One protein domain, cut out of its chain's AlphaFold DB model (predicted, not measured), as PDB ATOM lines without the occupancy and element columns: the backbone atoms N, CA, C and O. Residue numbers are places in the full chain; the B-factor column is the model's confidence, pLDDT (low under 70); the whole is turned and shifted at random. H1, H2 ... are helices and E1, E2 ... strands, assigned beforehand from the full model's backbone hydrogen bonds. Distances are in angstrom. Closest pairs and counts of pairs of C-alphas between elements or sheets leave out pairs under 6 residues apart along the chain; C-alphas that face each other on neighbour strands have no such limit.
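This is residues 11 to 55 of the 125 residues of an uncharacterized protein of Tsukamurella tyrosinosolvens (UniProt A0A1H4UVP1). A short ladder of two antiparallel strands, E1 and E2, makes the middle of a small elongated domain, with the short helices H1 and H2 at opposite ends of its long axis. From H2 a long stretch without named elements, residues 32 to 50, folds back beside the strands in a wide loop before it enters E2. The printed part has 45 residues, with two named helices and two named strands in the order H1, E1, H2, E2; the sheet's order is E1 - E2. The class is mixed, helices and strands, with under half of the residues in named elements. The whole is only just compact, close to loose, with a radius of gyration of the C-alphas of 11.0 A, and the C-alphas span 33 by 19 by 14 A.

The sheet pairs E1, residues 20 to 23, with E2, residues 51 to 54. They are antiparallel neighbours, with 139 degrees between their N-to-C directions. The C-alphas of Met 20 and Pro 54 face each other at 4.4 A, and those of Asn 23 and Glu 51 at 5.3 A. Across the pair, N 21 and O 53 are within hydrogen-bond range at 2.8 A, and so are N 51 and O 23 at 3.0 A. The closest C-alphas of E2 and H1, residues 11 to 15, are those of Pro 54 and Val 14, 6.0 A apart. A tight link of 2 residues joins E1 to H2, residues 26 to 31. H1 and H2 are apart. Each O i to N i+4 pair in H2 is within hydrogen-bond range; in H1 0 of 1 is, while 1 of its 2 O i to N i+3 pairs is.

E1 runs 9.5 A from C-alpha 20 at (84.248, -27.176, -4.673) to C-alpha 23. E2 runs 9.9 A and ends with C-alpha 54 at (81.067, -24.539, -3.213). H2 measures 8.6 A from C-alpha 26 to C-alpha 31. H1 measures 6.8 A and begins with C-alpha 11 at (76.459, -17.905, -9.173).

The two C-alphas farthest apart are those of Val 12 and Arg 31, at 33.6 A. The printed part has no cut. The link from H1 to E1 is tight, with 4 residues, and the link from H2 to E2 is long, with 19 residues. The mean pLDDT of the printed part is 72.0; the model's confidence is under 70 at residues 11 to 19, 43 to 47 and 54 to 55.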
ATOM      1  N   HIS A  11      75.578 -17.097  -8.338       54.31
ATOM      2  CA  HIS A  11      76.459 -17.905  -9.173       54.31
ATOM      3  C   HIS A  11      77.832 -17.269  -9.454       54.31
ATOM      4  O   HIS A  11      78.785 -17.996  -9.700       54.31
ATOM      5  N   VAL A  12      77.953 -15.936  -9.420       51.78
ATOM      6  CA  VAL A  12      79.250 -15.241  -9.511       51.78
ATOM      7  C   VAL A  12      80.009 -15.410  -8.196       51.78
ATOM      8  O   VAL A  12      81.198 -15.688  -8.218       51.78
ATOM      9  N   GLN A  13      79.302 -15.360  -7.064       55.25
ATOM     10  CA  GLN A  13      79.883 -15.592  -5.735       55.25
ATOM     11  C   GLN A  13      80.337 -17.051  -5.542       55.25
ATOM     12  O   GLN A  13      81.272 -17.311  -4.794       55.25
ATOM     13  N   VAL A  14      79.700 -18.013  -6.223       56.62
ATOM     14  CA  VAL A  14      80.114 -19.430  -6.221       56.62
ATOM     15  C   VAL A  14      81.497 -19.606  -6.862       56.62
ATOM     16  O   VAL A  14      82.274 -20.413  -6.370       56.62
ATOM     17  N   HIS A  15      81.836 -18.825  -7.896       56.28
ATOM     18  CA  HIS A  15      83.169 -18.848  -8.522       56.28
ATOM     19  C   HIS A  15      84.267 -18.204  -7.667       56.28
ATOM     20  O   HIS A  15      85.440 -18.498  -7.873       56.28
ATOM     21  N   ASP A  16      83.893 -17.377  -6.690       56.44
ATOM     22  CA  ASP A  16      84.826 -16.835  -5.700       56.44
ATOM     23  C   ASP A  16      85.135 -17.859  -4.583       56.44
ATOM     24  O   ASP A  16      85.959 -17.596  -3.704       56.44
ATOM     25  N   ALA A  17      84.485 -19.036  -4.587       61.66
ATOM     26  CA  ALA A  17      84.760 -20.083  -3.612       61.66
ATOM     27  C   ALA A  17      86.174 -20.660  -3.819       61.66
ATOM     28  O   ALA A  17      86.542 -21.006  -4.943       61.66
ATOM     29  N   PRO A  18      86.958 -20.847  -2.741       62.91
ATOM     30  CA  PRO A  18      88.332 -21.336  -2.845       62.91
ATOM     31  C   PRO A  18      88.416 -22.778  -3.369       62.91
ATOM     32  O   PRO A  18      89.470 -23.199  -3.843       62.91
ATOM     33  N   ALA A  19      87.327 -23.546  -3.260       67.62
ATOM     34  CA  ALA A  19      87.219 -24.914  -3.749       67.62
ATOM     35  C   ALA A  19      85.747 -25.348  -3.884       67.62
ATOM     36  O   ALA A  19      84.851 -24.751  -3.285       67.62
ATOM     37  N   MET A  20      85.521 -26.447  -4.608       74.00
ATOM     38  CA  MET A  20      84.248 -27.176  -4.673       74.00
ATOM     39  C   MET A  20      84.382 -28.507  -3.922       74.00
ATOM     40  O   MET A  20      85.469 -29.087  -3.875       74.00
ATOM     41  N   ARG A  21      83.290 -29.012  -3.341       73.50
ATOM     42  CA  ARG A  21      83.236 -30.352  -2.735       73.50
ATOM     43  C   ARG A  21      82.069 -31.169  -3.296       73.50
ATOM     44  O   ARG A  21      81.038 -30.584  -3.629       73.50
ATOM     45  N   PRO A  22      82.205 -32.501  -3.379       80.56
ATOM     46  CA  PRO A  22      81.121 -33.353  -3.840       80.56
ATOM     47  C   PRO A  22      80.020 -33.446  -2.773       80.56
ATOM     48  O   PRO A  22      80.296 -33.702  -1.598       80.56
ATOM     49  N   ASN A  23      78.772 -33.264  -3.189       81.25
ATOM     50  CA  ASN A  23      77.566 -33.498  -2.406       81.25
ATOM     51  C   ASN A  23      76.811 -34.683  -3.020       81.25
ATOM     52  O   ASN A  23      76.229 -34.583  -4.100       81.25
ATOM     53  N   HIS A  24      76.846 -35.829  -2.343       83.62
ATOM     54  CA  HIS A  24      76.221 -37.050  -2.838       83.62
ATOM     55  C   HIS A  24      74.781 -37.184  -2.360       83.62
ATOM     56  O   HIS A  24      74.479 -37.030  -1.173       83.62
ATOM     57  N   SER A  25      73.896 -37.579  -3.276       77.88
ATOM     58  CA  SER A  25      72.541 -37.967  -2.908       77.88
ATOM     59  C   SER A  25      72.540 -39.227  -2.040       77.88
ATOM     60  O   SER A  25      73.424 -40.088  -2.109       77.88
ATOM     61  N   TYR A  26      71.479 -39.389  -1.250       74.31
ATOM     62  CA  TYR A  26      71.272 -40.600  -0.457       74.31
ATOM     63  C   TYR A  26      71.246 -41.877  -1.320       74.31
ATOM     64  O   TYR A  26      71.701 -42.935  -0.884       74.31
ATOM     65  N   ALA A  27      70.744 -41.782  -2.557       73.19
ATOM     66  CA  ALA A  27      70.719 -42.897  -3.497       73.19
ATOM     67  C   ALA A  27      72.136 -43.333  -3.902       73.19
ATOM     68  O   ALA A  27      72.428 -44.528  -3.842       73.19
ATOM     69  N   CYS A  28      73.025 -42.378  -4.200       80.19
ATOM     70  CA  CYS A  28      74.433 -42.640  -4.505       80.19
ATOM     71  C   CYS A  28      75.139 -43.344  -3.343       80.19
ATOM     72  O   CYS A  28      75.788 -44.369  -3.538       80.19
ATOM     73  N   LEU A  29      74.962 -42.851  -2.114       76.88
ATOM     74  CA  LEU A  29      75.602 -43.439  -0.930       76.88
ATOM     75  C   LEU A  29      75.131 -44.873  -0.640       76.88
ATOM     76  O   LEU A  29      75.881 -45.664  -0.074       76.88
ATOM     77  N   ARG A  30      73.889 -45.213  -1.007       74.56
ATOM     78  CA  ARG A  30      73.300 -46.531  -0.729       74.56
ATOM     79  C   ARG A  30      73.519 -47.546  -1.851       74.56
ATOM     80  O   ARG A  30      73.588 -48.739  -1.566       74.56
ATOM     81  N   ARG A  31      73.543 -47.098  -3.109       76.44
ATOM     82  CA  ARG A  31      73.573 -47.971  -4.295       76.44
ATOM     83  C   ARG A  31      74.913 -47.970  -5.029       76.44
ATOM     84  O   ARG A  31      75.120 -48.841  -5.860       76.44
ATOM     85  N   GLY A  32      75.809 -47.030  -4.726       74.44
ATOM     86  CA  GLY A  32      77.129 -46.925  -5.359       74.44
ATOM     87  C   GLY A  32      77.114 -46.331  -6.771       74.44
ATOM     88  O   GLY A  32      78.175 -46.113  -7.345       74.44
ATOM     89  N   GLU A  33      75.939 -46.033  -7.326       77.12
ATOM     90  CA  GLU A  33      75.796 -45.323  -8.596       77.12
ATOM     91  C   GLU A  33      75.961 -43.821  -8.351       77.12
ATOM     92  O   GLU A  33      75.101 -43.180  -7.741       77.12
ATOM     93  N   CYS A  34      77.098 -43.277  -8.785       82.31
ATOM     94  CA  CYS A  34      77.424 -41.865  -8.662       82.31
ATOM     95  C   CYS A  34      77.326 -41.187 -10.026       82.31
ATOM     96  O   CYS A  34      78.058 -41.528 -10.950       82.31
ATOM     97  N   ASP A  35      76.437 -40.209 -10.129       84.62
ATOM     98  CA  ASP A  35      76.215 -39.377 -11.312       84.62
ATOM     99  C   ASP A  35      76.848 -37.984 -11.173       84.62
ATOM    100  O   ASP A  35      76.461 -37.040 -11.861       84.62
ATOM    101  N   LEU A  36      77.833 -37.860 -10.277       83.62
ATOM    102  CA  LEU A  36      78.547 -36.615 -10.043       83.62
ATOM    103  C   LEU A  36      79.260 -36.172 -11.338       83.62
ATOM    104  O   LEU A  36      80.048 -36.947 -11.889       83.62
ATOM    105  N   PRO A  37      79.031 -34.937 -11.818       82.25
ATOM    106  CA  PRO A  37      79.695 -34.423 -13.010       82.25
ATOM    107  C   PRO A  37      81.222 -34.439 -12.879       82.25
ATOM    108  O   PRO A  37      81.762 -34.159 -11.811       82.25
ATOM    109  N   ALA A  38      81.926 -34.718 -13.979       82.25
ATOM    110  CA  ALA A  38      83.390 -34.700 -13.992       82.25
ATOM    111  C   ALA A  38      83.957 -33.284 -13.795       82.25
ATOM    112  O   ALA A  38      84.972 -33.119 -13.123       82.25
ATOM    113  N   ASP A  39      83.292 -32.274 -14.365       83.31
ATOM    114  CA  ASP A  39      83.652 -30.872 -14.168       83.31
ATOM    115  C   ASP A  39      82.857 -30.272 -12.995       83.31
ATOM    116  O   ASP A  39      81.630 -30.159 -13.086       83.31
ATOM    117  N   PRO A  40      83.533 -29.852 -11.909       72.94
ATOM    118  CA  PRO A  40      82.893 -29.251 -10.748       72.94
ATOM    119  C   PRO A  40      82.234 -27.895 -10.996       72.94
ATOM    120  O   PRO A  40      81.419 -27.465 -10.183       72.94
ATOM    121  N   TRP A  41      82.562 -27.225 -12.099       73.19
ATOM    122  CA  TRP A  41      82.003 -25.920 -12.454       73.19
ATOM    123  C   TRP A  41      80.970 -25.994 -13.581       73.19
ATOM    124  O   TRP A  41      80.371 -24.969 -13.926       73.19
ATOM    125  N   SER A  42      80.739 -27.189 -14.134       72.06
ATOM    126  CA  SER A  42      79.765 -27.395 -15.201       72.06
ATOM    127  C   SER A  42      78.348 -27.158 -14.688       72.06
ATOM    128  O   SER A  42      77.941 -27.647 -13.634       72.06
ATOM    129  N   ARG A  43      77.578 -26.393 -15.468       61.56
ATOM    130  CA  ARG A  43      76.162 -26.096 -15.204       61.56
ATOM    131  C   ARG A  43      75.211 -26.972 -16.003       61.56
ATOM    132  O   ARG A  43      74.003 -26.822 -15.873       61.56
ATOM    133  N   ASP A  44      75.739 -27.862 -16.831       64.31
ATOM    134  CA  ASP A  44      74.951 -28.492 -17.890       64.31
ATOM    135  C   ASP A  44      74.166 -29.711 -17.397       64.31
ATOM    136  O   ASP A  44      73.353 -30.267 -18.132       64.31
ATOM    137  N   ASN A  45      74.368 -30.116 -16.140       63.50
ATOM    138  CA  ASN A  45      73.807 -31.347 -15.605       63.50
ATOM    139  C   ASN A  45      72.783 -31.094 -14.489       63.50
ATOM    140  O   ASN A  45      72.968 -31.489 -13.341       63.50
ATOM    141  N   PHE A  46      71.663 -30.458 -14.846       62.47
ATOM    142  CA  PHE A  46      70.511 -30.245 -13.951       62.47
ATOM    143  C   PHE A  46      69.776 -31.538 -13.563       62.47
ATOM    144  O   PHE A  46      68.851 -31.508 -12.754       62.47
ATOM    145  N   THR A  47      70.149 -32.664 -14.172       69.50
ATOM    146  CA  THR A  47      69.561 -33.986 -13.934       69.50
ATOM    147  C   THR A  47      70.379 -34.856 -12.986       69.50
ATOM    148  O   THR A  47      69.896 -35.919 -12.605       69.50
ATOM    149  N   ALA A  48      71.592 -34.433 -12.609       74.12
ATOM    150  CA  ALA A  48      72.420 -35.177 -11.672       74.12
ATOM    151  C   ALA A  48      71.884 -35.043 -10.238       74.12
ATOM    152  O   ALA A  48      71.568 -33.953  -9.763       74.12
ATOM    153  N   TYR A  49      71.791 -36.168  -9.540       80.12
ATOM    154  CA  TYR A  49      71.438 -36.243  -8.130       80.12
ATOM    155  C   TYR A  49      72.625 -35.908  -7.226       80.12
ATOM    156  O   TYR A  49      72.426 -35.399  -6.123       80.12
ATOM    157  N   CYS A  50      73.847 -36.234  -7.648       81.25
ATOM    158  CA  CYS A  50      75.067 -35.758  -7.010       81.25
ATOM    159  C   CYS A  50      75.524 -34.461  -7.669       81.25
ATOM    160  O   CYS A  50      75.590 -34.362  -8.891       81.25
ATOM    161  N   GLU A  51      75.914 -33.490  -6.859       80.44
ATOM    162  CA  GLU A  51      76.302 -32.168  -7.340       80.44
ATOM    163  C   GLU A  51      77.596 -31.702  -6.680       80.44
ATOM    164  O   GLU A  51      78.004 -32.197  -5.626       80.44
ATOM    165  N   TRP A  52      78.242 -30.726  -7.299       78.31
ATOM    166  CA  TRP A  52      79.340 -30.006  -6.681       78.31
ATOM    167  C   TRP A  52      78.785 -28.793  -5.949       78.31
ATOM    168  O   TRP A  52      78.144 -27.937  -6.555       78.31
ATOM    169  N   GLU A  53      79.051 -28.695  -4.648       72.94
ATOM    170  CA  GLU A  53      78.718 -27.503  -3.873       72.94
ATOM    171  C   GLU A  53      79.990 -26.701  -3.559       72.94
ATOM    172  O   GLU A  53      81.030 -27.292  -3.238       72.94
ATOM    173  N   PRO A  54      79.944 -25.359  -3.634       67.31
ATOM    174  CA  PRO A  54      81.067 -24.539  -3.213       67.31
ATOM    175  C   PRO A  54      81.387 -24.815  -1.753       67.31
ATOM    176  O   PRO A  54      80.496 -24.874  -0.894       67.31
ATOM    177  N   VAL A  55      82.680 -24.929  -1.463       65.81
ATOM    178  CA  VAL A  55      83.191 -24.897  -0.097       65.81
ATOM    179  C   VAL A  55      82.966 -23.479   0.411       65.81
ATOM    180  O   VAL A  55      83.812 -22.598   0.296       65.81
TER     181      VAL A  55